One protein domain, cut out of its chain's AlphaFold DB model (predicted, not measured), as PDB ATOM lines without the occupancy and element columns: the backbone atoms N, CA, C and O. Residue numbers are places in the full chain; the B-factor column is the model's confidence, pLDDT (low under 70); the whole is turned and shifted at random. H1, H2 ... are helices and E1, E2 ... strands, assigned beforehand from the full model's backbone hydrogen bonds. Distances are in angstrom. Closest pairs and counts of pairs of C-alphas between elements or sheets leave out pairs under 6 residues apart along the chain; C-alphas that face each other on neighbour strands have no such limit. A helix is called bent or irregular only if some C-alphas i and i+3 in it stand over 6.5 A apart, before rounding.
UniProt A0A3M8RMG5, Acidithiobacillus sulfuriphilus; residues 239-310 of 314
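AT A GLANCE: This is residues 239 to 310 of the 314 residues of a protein of Acidithiobacillus sulfuriphilus (UniProt A0A3M8RMG5). A twisted antiparallel sheet, E1 E2 E3, has H1 and arm H2b over one face; arm H2a packs on H1 away from the sheet. The 72 printed residues hold three named strands, then two named helices, mixed in class. The whole is compact, radius of gyration of the C-alphas 11.0 A, spanning 32 by 24 by 20 A.

IN THESE COORDINATES: E1, residues 239 to 246, 23.7 A, begins at (-3.006, -22.869, -28.226). E2 is 250 to 257, E3 260 to 266, H1 271 to 277. H2, 285 to 309, one helix by its hydrogen bonds, is bent: C-alphas 294 and 297 are 9.4 A apart. H2a is residues 285 to 294; H2b, residues 297 to 309, is irregular, C-alphas 297 and 300 being 7.3 A apart, and it ends at C-alpha 309 at (-4.059, -9.901, -31.435).

HOW THE PARTS SIT: E1 E2 E3 form a meander, antiparallel neighbours in turn, with N 242 and O 254, and N 255 and O 263, each 2.9 A apart. H1 is over E3, height 7.6 A; H2b, on the same face, height 9.9 A, is only just over E2 alone. H1 and H2a touch, closest C-alphas Leu 277 and Phe 287, 6.7 A. O i to N i+4 pairs within hydrogen-bond range: every one in H1, 5 of 6 in H2a, 8 of 9 in H2b.

THE WHOLE: The printed part has no cut and no long link; no printed residue is under 70.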
ATOM      1  N   ALA A 239      -3.328 -23.148 -26.825       94.00
ATOM      2  CA  ALA A 239      -3.006 -22.869 -28.226       94.00
ATOM      3  C   ALA A 239      -4.152 -22.175 -28.974       94.00
ATOM      4  O   ALA A 239      -5.290 -22.661 -28.996       94.00
ATOM      5  N   PHE A 240      -3.822 -21.071 -29.644       95.94
ATOM      6  CA  PHE A 240      -4.788 -20.172 -30.273       95.94
ATOM      7  C   PHE A 240      -4.306 -19.730 -31.650       95.94
ATOM      8  O   PHE A 240      -3.111 -19.530 -31.864       95.94
ATOM      9  N   LEU A 241      -5.250 -19.540 -32.567       97.25
ATOM     10  CA  LEU A 241      -5.009 -18.910 -33.860       97.25
ATOM     11  C   LEU A 241      -5.903 -17.678 -33.973       97.25
ATOM     12  O   LEU A 241      -7.126 -17.797 -33.897       97.25
ATOM     13  N   THR A 242      -5.302 -16.509 -34.166       97.50
ATOM     14  CA  THR A 242      -5.998 -15.222 -34.265       97.50
ATOM     15  C   THR A 242      -5.538 -14.436 -35.481       97.50
ATOM     16  O   THR A 242      -4.414 -14.591 -35.962       97.50
ATOM     17  N   GLU A 243      -6.413 -13.575 -35.992       97.62
ATOM     18  CA  GLU A 243      -6.080 -12.628 -37.050       97.62
ATOM     19  C   GLU A 243      -6.866 -11.332 -36.910       97.62
ATOM     20  O   GLU A 243      -8.062 -11.352 -36.644       97.62
ATOM     21  N   ARG A 244      -6.208 -10.199 -37.152       96.44
ATOM     22  CA  ARG A 244      -6.850  -8.888 -37.233       96.44
ATOM     23  C   ARG A 244      -6.446  -8.157 -38.504       96.44
ATOM     24  O   ARG A 244      -5.349  -8.354 -39.027       96.44
ATOM     25  N   HIS A 245      -7.353  -7.299 -38.957       95.44
ATOM     26  CA  HIS A 245      -7.179  -6.396 -40.089       95.44
ATOM     27  C   HIS A 245      -7.394  -4.960 -39.610       95.44
ATOM     28  O   HIS A 245      -8.186  -4.719 -38.699       95.44
ATOM     29  N   TRP A 246      -6.677  -4.027 -40.221       94.50
ATOM     30  CA  TRP A 246      -6.773  -2.588 -39.996       94.50
ATOM     31  C   TRP A 246      -6.920  -1.863 -41.336       94.50
ATOM     32  O   TRP A 246      -6.684  -2.436 -42.406       94.50
ATOM     33  N   ASP A 247      -7.271  -0.581 -41.262       90.06
ATOM     34  CA  ASP A 247      -7.367   0.293 -42.428       90.06
ATOM     35  C   ASP A 247      -6.069   0.306 -43.250       90.06
ATOM     36  O   ASP A 247      -4.966   0.073 -42.747       90.06
ATOM     37  N   GLY A 248      -6.207   0.551 -44.555       88.56
ATOM     38  CA  GLY A 248      -5.078   0.517 -45.489       88.56
ATOM     39  C   GLY A 248      -4.597  -0.896 -45.849       88.56
ATOM     40  O   GLY A 248      -3.517  -1.038 -46.415       88.56
ATOM     41  N   GLY A 249      -5.379  -1.938 -45.536       91.12
ATOM     42  CA  GLY A 249      -5.074  -3.328 -45.904       91.12
ATOM     43  C   GLY A 249      -4.021  -3.993 -45.017       91.12
ATOM     44  O   GLY A 249      -3.461  -5.029 -45.384       91.12
ATOM     45  N   GLN A 250      -3.728  -3.403 -43.856       94.56
ATOM     46  CA  GLN A 250      -2.787  -3.975 -42.904       94.56
ATOM     47  C   GLN A 250      -3.421  -5.154 -42.165       94.56
ATOM     48  O   GLN A 250      -4.569  -5.082 -41.737       94.56
ATOM     49  N   TRP A 251      -2.664  -6.227 -41.963       96.25
ATOM     50  CA  TRP A 251      -3.157  -7.418 -41.267       96.25
ATOM     51  C   TRP A 251      -2.066  -8.070 -40.425       96.25
ATOM     52  O   TRP A 251      -0.873  -7.888 -40.674       96.25
ATOM     53  N   LEU A 252      -2.492  -8.836 -39.422       97.19
ATOM     54  CA  LEU A 252      -1.631  -9.613 -38.539       97.19
ATOM     55  C   LEU A 252      -2.329 -10.912 -38.167       97.19
ATOM     56  O   LEU A 252      -3.463 -10.890 -37.695       97.19
ATOM     57  N   ARG A 253      -1.619 -12.024 -38.315       97.88
ATOM     58  CA  ARG A 253      -2.036 -13.361 -37.913       97.88
ATOM     59  C   ARG A 253      -1.032 -13.933 -36.927       97.88
ATOM     60  O   ARG A 253       0.178 -13.903 -37.165       97.88
ATOM     61  N   VAL A 254      -1.544 -14.475 -35.831       97.44
ATOM     62  CA  VAL A 254      -0.738 -15.012 -34.739       97.44
ATOM     63  C   VAL A 254      -1.234 -16.407 -34.392       97.44
ATOM     64  O   VAL A 254      -2.410 -16.608 -34.101       97.44
ATOM     65  N   TRP A 255      -0.317 -17.367 -34.394       97.25
ATOM     66  CA  TRP A 255      -0.516 -18.671 -33.781       97.25
ATOM     67  C   TRP A 255       0.356 -18.750 -32.529       97.25
ATOM     68  O   TRP A 255       1.584 -18.662 -32.620       97.25
ATOM     69  N   THR A 256      -0.271 -18.918 -31.368       96.75
ATOM     70  CA  THR A 256       0.396 -19.163 -30.084       96.75
ATOM     71  C   THR A 256       0.240 -20.617 -29.635       96.75
ATOM     72  O   THR A 256      -0.765 -21.269 -29.927       96.75
ATOM     73  N   ASP A 257       1.239 -21.137 -28.924       95.06
ATOM     74  CA  ASP A 257       1.173 -22.420 -28.215       95.06
ATOM     75  C   ASP A 257       1.994 -22.325 -26.923       95.06
ATOM     76  O   ASP A 257       3.140 -21.867 -26.945       95.06
ATOM     77  N   ALA A 258       1.399 -22.726 -25.799       93.06
ATOM     78  CA  ALA A 258       2.004 -22.702 -24.467       93.06
ATOM     79  C   ALA A 258       2.629 -21.337 -24.104       93.06
ATOM     80  O   ALA A 258       3.776 -21.259 -23.660       93.06
ATOM     81  N   GLY A 259       1.881 -20.250 -24.336       95.00
ATOM     82  CA  GLY A 259       2.312 -18.882 -24.024       95.00
ATOM     83  C   GLY A 259       3.416 -18.330 -24.936       95.00
ATOM     84  O   GLY A 259       3.985 -17.284 -24.640       95.00
ATOM     85  N   ARG A 260       3.736 -19.011 -26.042       96.44
ATOM     86  CA  ARG A 260       4.801 -18.617 -26.973       96.44
ATOM     87  C   ARG A 260       4.275 -18.486 -28.390       96.44
ATOM     88  O   ARG A 260       3.324 -19.161 -28.776       96.44
ATOM     89  N   PHE A 261       4.933 -17.666 -29.201       96.75
ATOM     90  CA  PHE A 261       4.653 -17.614 -30.630       96.75
ATOM     91  C   PHE A 261       5.052 -18.928 -31.305       96.75
ATOM     92  O   PHE A 261       6.220 -19.323 -31.309       96.75
ATOM     93  N   ARG A 262       4.089 -19.597 -31.932       96.06
ATOM     94  CA  ARG A 262       4.344 -20.727 -32.828       96.06
ATOM     95  C   ARG A 262       4.639 -20.243 -34.243       96.06
ATOM     96  O   ARG A 262       5.533 -20.784 -34.893       96.06
ATOM     97  N   ARG A 263       3.884 -19.239 -34.700       96.06
ATOM     98  CA  ARG A 263       4.030 -18.597 -36.010       96.06
ATOM     99  C   ARG A 263       3.392 -17.209 -35.992       96.06
ATOM    100  O   ARG A 263       2.339 -17.021 -35.387       96.06
ATOM    101  N   VAL A 264       4.009 -16.258 -36.685       96.38
ATOM    102  CA  VAL A 264       3.502 -14.889 -36.834       96.38
ATOM    103  C   VAL A 264       3.665 -14.457 -38.285       96.38
ATOM    104  O   VAL A 264       4.670 -14.777 -38.911       96.38
ATOM    105  N   ALA A 265       2.677 -13.762 -38.833       96.56
ATOM    106  CA  ALA A 265       2.770 -13.141 -40.149       96.56
ATOM    107  C   ALA A 265       1.902 -11.890 -40.184       96.56
ATOM    108  O   ALA A 265       0.855 -11.844 -39.546       96.56
ATOM    109  N   GLY A 266       2.313 -10.891 -40.950       94.50
ATOM    110  CA  GLY A 266       1.560  -9.658 -41.110       94.50
ATOM    111  C   GLY A 266       1.996  -8.902 -42.353       94.50
ATOM    112  O   GLY A 266       3.062  -9.168 -42.907       94.50
ATOM    113  N   SER A 267       1.185  -7.940 -42.779       92.00
ATOM    114  CA  SER A 267       1.423  -7.148 -43.996       92.00
ATOM    115  C   SER A 267       2.756  -6.388 -43.996       92.00
ATOM    116  O   SER A 267       3.290  -6.111 -45.062       92.00
ATOM    117  N   ALA A 268       3.286  -6.051 -42.815       86.19
ATOM    118  CA  ALA A 268       4.567  -5.363 -42.640       86.19
ATOM    119  C   ALA A 268       5.689  -6.285 -42.120       86.19
ATOM    120  O   ALA A 268       6.751  -5.803 -41.741       86.19
ATOM    121  N   PHE A 269       5.456  -7.600 -42.027       89.94
ATOM    122  CA  PHE A 269       6.375  -8.517 -41.350       89.94
ATOM    123  C   PHE A 269       7.249  -9.229 -42.383       89.94
ATOM    124  O   PHE A 269       6.769 -10.146 -43.055       89.94
ATOM    125  N   PRO A 270       8.537  -8.864 -42.517       89.38
ATOM    126  CA  PRO A 270       9.446  -9.636 -43.348       89.38
ATOM    127  C   PRO A 270       9.665 -11.028 -42.739       89.38
ATOM    128  O   PRO A 270       9.553 -11.221 -41.526       89.38
ATOM    129  N   ALA A 271      10.041 -11.998 -43.576       87.56
ATOM    130  CA  ALA A 271      10.233 -13.389 -43.154       87.56
ATOM    131  C   ALA A 271      11.216 -13.536 -41.973       87.56
ATOM    132  O   ALA A 271      11.004 -14.366 -41.093       87.56
ATOM    133  N   VAL A 272      12.249 -12.686 -41.911       90.81
ATOM    134  CA  VAL A 272      13.232 -12.682 -40.814       90.81
ATOM    135  C   VAL A 272      12.606 -12.357 -39.454       90.81
ATOM    136  O   VAL A 272      12.957 -12.986 -38.458       90.81
ATOM    137  N   LEU A 273      11.639 -11.432 -39.407       92.88
ATOM    138  CA  LEU A 273      10.934 -11.095 -38.171       92.88
ATOM    139  C   LEU A 273      10.031 -12.252 -37.743       92.88
ATOM    140  O   LEU A 273      10.035 -12.636 -36.578       92.88
ATOM    141  N   ALA A 274       9.293 -12.835 -38.691       91.12
ATOM    142  CA  ALA A 274       8.409 -13.969 -38.431       91.12
ATOM    143  C   ALA A 274       9.157 -15.168 -37.818       91.12
ATOM    144  O   ALA A 274       8.697 -15.730 -36.823       91.12
ATOM    145  N   GLU A 275      10.325 -15.522 -38.363       94.06
ATOM    146  CA  GLU A 275      11.159 -16.599 -37.814       94.06
ATOM    147  C   GLU A 275      11.807 -16.216 -36.480       94.06
ATOM    148  O   GLU A 275      11.816 -17.025 -35.554       94.06
ATOM    149  N   GLY A 276      12.289 -14.976 -36.333       95.44
ATOM    150  CA  GLY A 276      12.892 -14.502 -35.084       95.44
ATOM    151  C   GLY A 276      11.924 -14.494 -33.895       95.44
ATOM    152  O   GLY A 276      12.342 -14.709 -32.759       95.44
ATOM    153  N   LEU A 277      10.626 -14.287 -34.148       96.06
ATOM    154  CA  LEU A 277       9.585 -14.302 -33.116       96.06
ATOM    155  C   LEU A 277       9.244 -15.710 -32.614       96.06
ATOM    156  O   LEU A 277       8.692 -15.853 -31.522       96.06
ATOM    157  N   LYS A 278       9.555 -16.759 -33.377       96.25
ATOM    158  CA  LYS A 278       9.184 -18.135 -33.043       96.25
ATOM    159  C   LYS A 278       9.799 -18.578 -31.710       96.25
ATOM    160  O   LYS A 278      11.002 -18.499 -31.491       96.25
ATOM    161  N   GLY A 279       8.956 -19.093 -30.819       96.38
ATOM    162  CA  GLY A 279       9.332 -19.548 -29.480       96.38
ATOM    163  C   GLY A 279       9.463 -18.436 -28.434       96.38
ATOM    164  O   GLY A 279       9.612 -18.748 -27.246       96.38
ATOM    165  N   LEU A 280       9.373 -17.162 -28.829       96.81
ATOM    166  CA  LEU A 280       9.387 -16.050 -27.881       96.81
ATOM    167  C   LEU A 280       8.050 -15.933 -27.148       96.81
ATOM    168  O   LEU A 280       6.986 -16.233 -27.696       96.81
ATOM    169  N   ALA A 281       8.142 -15.487 -25.902       94.19
ATOM    170  CA  ALA A 281       7.025 -15.047 -25.077       94.19
ATOM    171  C   ALA A 281       6.986 -13.501 -25.079       94.19
ATOM    172  O   ALA A 281       8.009 -12.884 -25.400       94.19
ATOM    173  N   PRO A 282       5.853 -12.854 -24.757       89.50
ATOM    174  CA  PRO A 282       5.739 -11.396 -24.833       89.50
ATOM    175  C   PRO A 282       6.674 -10.664 -23.854       89.50
ATOM    176  O   PRO A 282       7.083  -9.538 -24.126       89.50
ATOM    177  N   GLU A 283       7.048 -11.309 -22.748       91.38
ATOM    178  CA  GLU A 283       8.003 -10.817 -21.749       91.38
ATOM    179  C   GLU A 283       9.482 -11.026 -22.122       91.38
ATOM    180  O   GLU A 283      10.371 -10.533 -21.425       91.38
ATOM    181  N   ASP A 284       9.779 -11.753 -23.203       92.38
ATOM    182  CA  ASP A 284      11.157 -11.992 -23.630       92.38
ATOM    183  C   ASP A 284      11.785 -10.685 -24.140       92.38
ATOM    184  O   ASP A 284      11.292 -10.081 -25.089       92.38
ATOM    185  N   GLY A 285      12.909 -10.251 -23.560       89.94
ATOM    186  CA  GLY A 285      13.576  -9.004 -23.965       89.94
ATOM    187  C   GLY A 285      13.962  -8.953 -25.452       89.94
ATOM    188  O   GLY A 285      14.056  -7.869 -26.033       89.94
ATOM    189  N   ARG A 286      14.120 -10.116 -26.103       94.25
ATOM    190  CA  ARG A 286      14.378 -10.212 -27.549       94.25
ATOM    191  C   ARG A 286      13.175  -9.797 -28.390       94.25
ATOM    192  O   ARG A 286      13.371  -9.336 -29.509       94.25
ATOM    193  N   PHE A 287      11.954  -9.931 -27.869       93.31
ATOM    194  CA  PHE A 287      10.721  -9.580 -28.573       93.31
ATOM    195  C   PHE A 287      10.723  -8.111 -29.007       93.31
ATOM    196  O   PHE A 287      10.581  -7.801 -30.190       93.31
ATOM    197  N   ALA A 288      10.952  -7.213 -28.046       91.62
ATOM    198  CA  ALA A 288      11.030  -5.779 -28.287       91.62
ATOM    199  C   ALA A 288      12.190  -5.430 -29.232       91.62
ATOM    200  O   ALA A 288      11.982  -4.731 -30.223       91.62
ATOM    201  N   ALA A 289      13.376  -5.988 -28.969       94.12
ATOM    202  CA  ALA A 289      14.579  -5.716 -29.749       94.12
ATOM    203  C   ALA A 289      14.435  -6.114 -31.228       94.12
ATOM    204  O   ALA A 289      14.857  -5.361 -32.099       94.12
ATOM    205  N   LEU A 290      13.815  -7.261 -31.525       95.19
ATOM    206  CA  LEU A 290      13.593  -7.719 -32.902       95.19
ATOM    207  C   LEU A 290      12.647  -6.799 -33.676       95.19
ATOM    208  O   LEU A 290      12.909  -6.487 -34.839       95.19
ATOM    209  N   LEU A 291      11.562  -6.357 -33.036       93.75
ATOM    210  CA  LEU A 291      10.624  -5.401 -33.626       93.75
ATOM    211  C   LEU A 291      11.323  -4.070 -33.919       93.75
ATOM    212  O   LEU A 291      11.215  -3.573 -35.036       93.75
ATOM    213  N   ASP A 292      12.086  -3.545 -32.959       94.00
ATOM    214  CA  ASP A 292      12.784  -2.261 -33.097       94.00
ATOM    215  C   ASP A 292      13.849  -2.318 -34.205       94.00
ATOM    216  O   ASP A 292      13.933  -1.415 -35.036       94.00
ATOM    217  N   GLN A 293      14.613  -3.413 -34.275       94.31
ATOM    218  CA  GLN A 293      15.629  -3.625 -35.312       94.31
ATOM    219  C   GLN A 293      15.034  -3.783 -36.715       94.31
ATOM    220  O   GLN A 293      15.664  -3.376 -37.688       94.31
ATOM    221  N   THR A 294      13.848  -4.389 -36.832       94.31
ATOM    222  CA  THR A 294      13.295  -4.771 -38.141       94.31
ATOM    223  C   THR A 294      12.284  -3.766 -38.688       94.31
ATOM    224  O   THR A 294      12.231  -3.557 -39.897       94.31
ATOM    225  N   LEU A 295      11.471  -3.156 -37.821       93.56
ATOM    226  CA  LEU A 295      10.377  -2.254 -38.207       93.56
ATOM    227  C   LEU A 295      10.689  -0.776 -37.932       93.56
ATOM    228  O   LEU A 295       9.936   0.099 -38.365       93.56
ATOM    229  N   GLY A 296      11.780  -0.476 -37.218       93.06
ATOM    230  CA  GLY A 296      12.207   0.890 -36.925       93.06
ATOM    231  C   GLY A 296      11.097   1.716 -36.271       93.06
ATOM    232  O   GLY A 296      10.575   1.355 -35.219       93.06
ATOM    233  N   GLY A 297      10.709   2.823 -36.912       93.94
ATOM    234  CA  GLY A 297       9.688   3.740 -36.393       93.94
ATOM    235  C   GLY A 297       8.290   3.128 -36.219       93.94
ATOM    236  O   GLY A 297       7.521   3.625 -35.401       93.94
ATOM    237  N   GLU A 298       7.958   2.041 -36.928       93.44
ATOM    238  CA  GLU A 298       6.657   1.368 -36.784       93.44
ATOM    239  C   GLU A 298       6.627   0.322 -35.656       93.44
ATOM    240  O   GLU A 298       5.567  -0.232 -35.345       93.44
ATOM    241  N   ALA A 299       7.769   0.034 -35.023       94.00
ATOM    242  CA  ALA A 299       7.873  -1.021 -34.020       94.00
ATOM    243  C   ALA A 299       6.897  -0.866 -32.833       94.00
ATOM    244  O   ALA A 299       6.283  -1.874 -32.468       94.00
ATOM    245  N   PRO A 300       6.661   0.337 -32.259       94.69
ATOM    246  CA  PRO A 300       5.694   0.500 -31.170       94.69
ATOM    247  C   PRO A 300       4.266   0.106 -31.570       94.69
ATOM    248  O   PRO A 300       3.601  -0.620 -30.831       94.69
ATOM    249  N   LEU A 301       3.826   0.513 -32.767       94.88
ATOM    250  CA  LEU A 301       2.498   0.192 -33.296       94.88
ATOM    251  C   LEU A 301       2.323  -1.321 -33.462       94.88
ATOM    252  O   LEU A 301       1.336  -1.900 -33.010       94.88
ATOM    253  N   TRP A 302       3.283  -1.985 -34.107       94.56
ATOM    254  CA  TRP A 302       3.183  -3.423 -34.358       94.56
ATOM    255  C   TRP A 302       3.356  -4.264 -33.095       94.56
ATOM    256  O   TRP A 302       2.741  -5.327 -32.991       94.56
ATOM    257  N   ARG A 303       4.112  -3.775 -32.106       94.56
ATOM    258  CA  ARG A 303       4.183  -4.379 -30.772       94.56
ATOM    259  C   ARG A 303       2.818  -4.369 -30.090       94.56
ATOM    260  O   ARG A 303       2.370  -5.417 -29.634       94.56
ATOM    261  N   GLU A 304       2.139  -3.222 -30.068       94.81
ATOM    262  CA  GLU A 304       0.780  -3.115 -29.524       94.81
ATOM    263  C   GLU A 304      -0.178  -4.060 -30.260       94.81
ATOM    264  O   GLU A 304      -0.865  -4.868 -29.633       94.81
ATOM    265  N   ARG A 305      -0.157  -4.037 -31.599       95.25
ATOM    266  CA  ARG A 305      -0.998  -4.905 -32.434       95.25
ATOM    267  C   ARG A 305      -0.770  -6.391 -32.167       95.25
ATOM    268  O   ARG A 305      -1.744  -7.142 -32.121       95.25
ATOM    269  N   LEU A 306       0.474  -6.821 -31.959       94.94
ATOM    270  CA  LEU A 306       0.794  -8.195 -31.560       94.94
ATOM    271  C   LEU A 306       0.176  -8.554 -30.214       94.94
ATOM    272  O   LEU A 306      -0.474  -9.591 -30.117       94.94
ATOM    273  N   LEU A 307       0.322  -7.691 -29.209       92.50
ATOM    274  CA  LEU A 307      -0.183  -7.952 -27.861       92.50
ATOM    275  C   LEU A 307      -1.716  -8.024 -27.806       92.50
ATOM    276  O   LEU A 307      -2.245  -8.862 -27.082       92.50
ATOM    277  N   VAL A 308      -2.429  -7.209 -28.593       93.06
ATOM    278  CA  VAL A 308      -3.908  -7.238 -28.645       93.06
ATOM    279  C   VAL A 308      -4.474  -8.313 -29.582       93.06
ATOM    280  O   VAL A 308      -5.664  -8.639 -29.512       93.06
ATOM    281  N   THR A 309      -3.658  -8.833 -30.505       95.19
ATOM    282  CA  THR A 309      -4.059  -9.901 -31.435       95.19
ATOM    283  C   THR A 309      -3.778 -11.276 -30.850       95.19
ATOM    284  O   THR A 309      -4.599 -12.175 -31.004       95.19
ATOM    285  N   ALA A 310      -2.637 -11.457 -30.188       95.00
ATOM    286  CA  ALA A 310      -2.250 -12.725 -29.591       95.00
ATOM    287  C   ALA A 310      -3.119 -13.066 -28.372       95.00
ATOM    288  O   ALA A 310      -3.425 -12.211 -27.544       95.00
TER     289      ALA A 310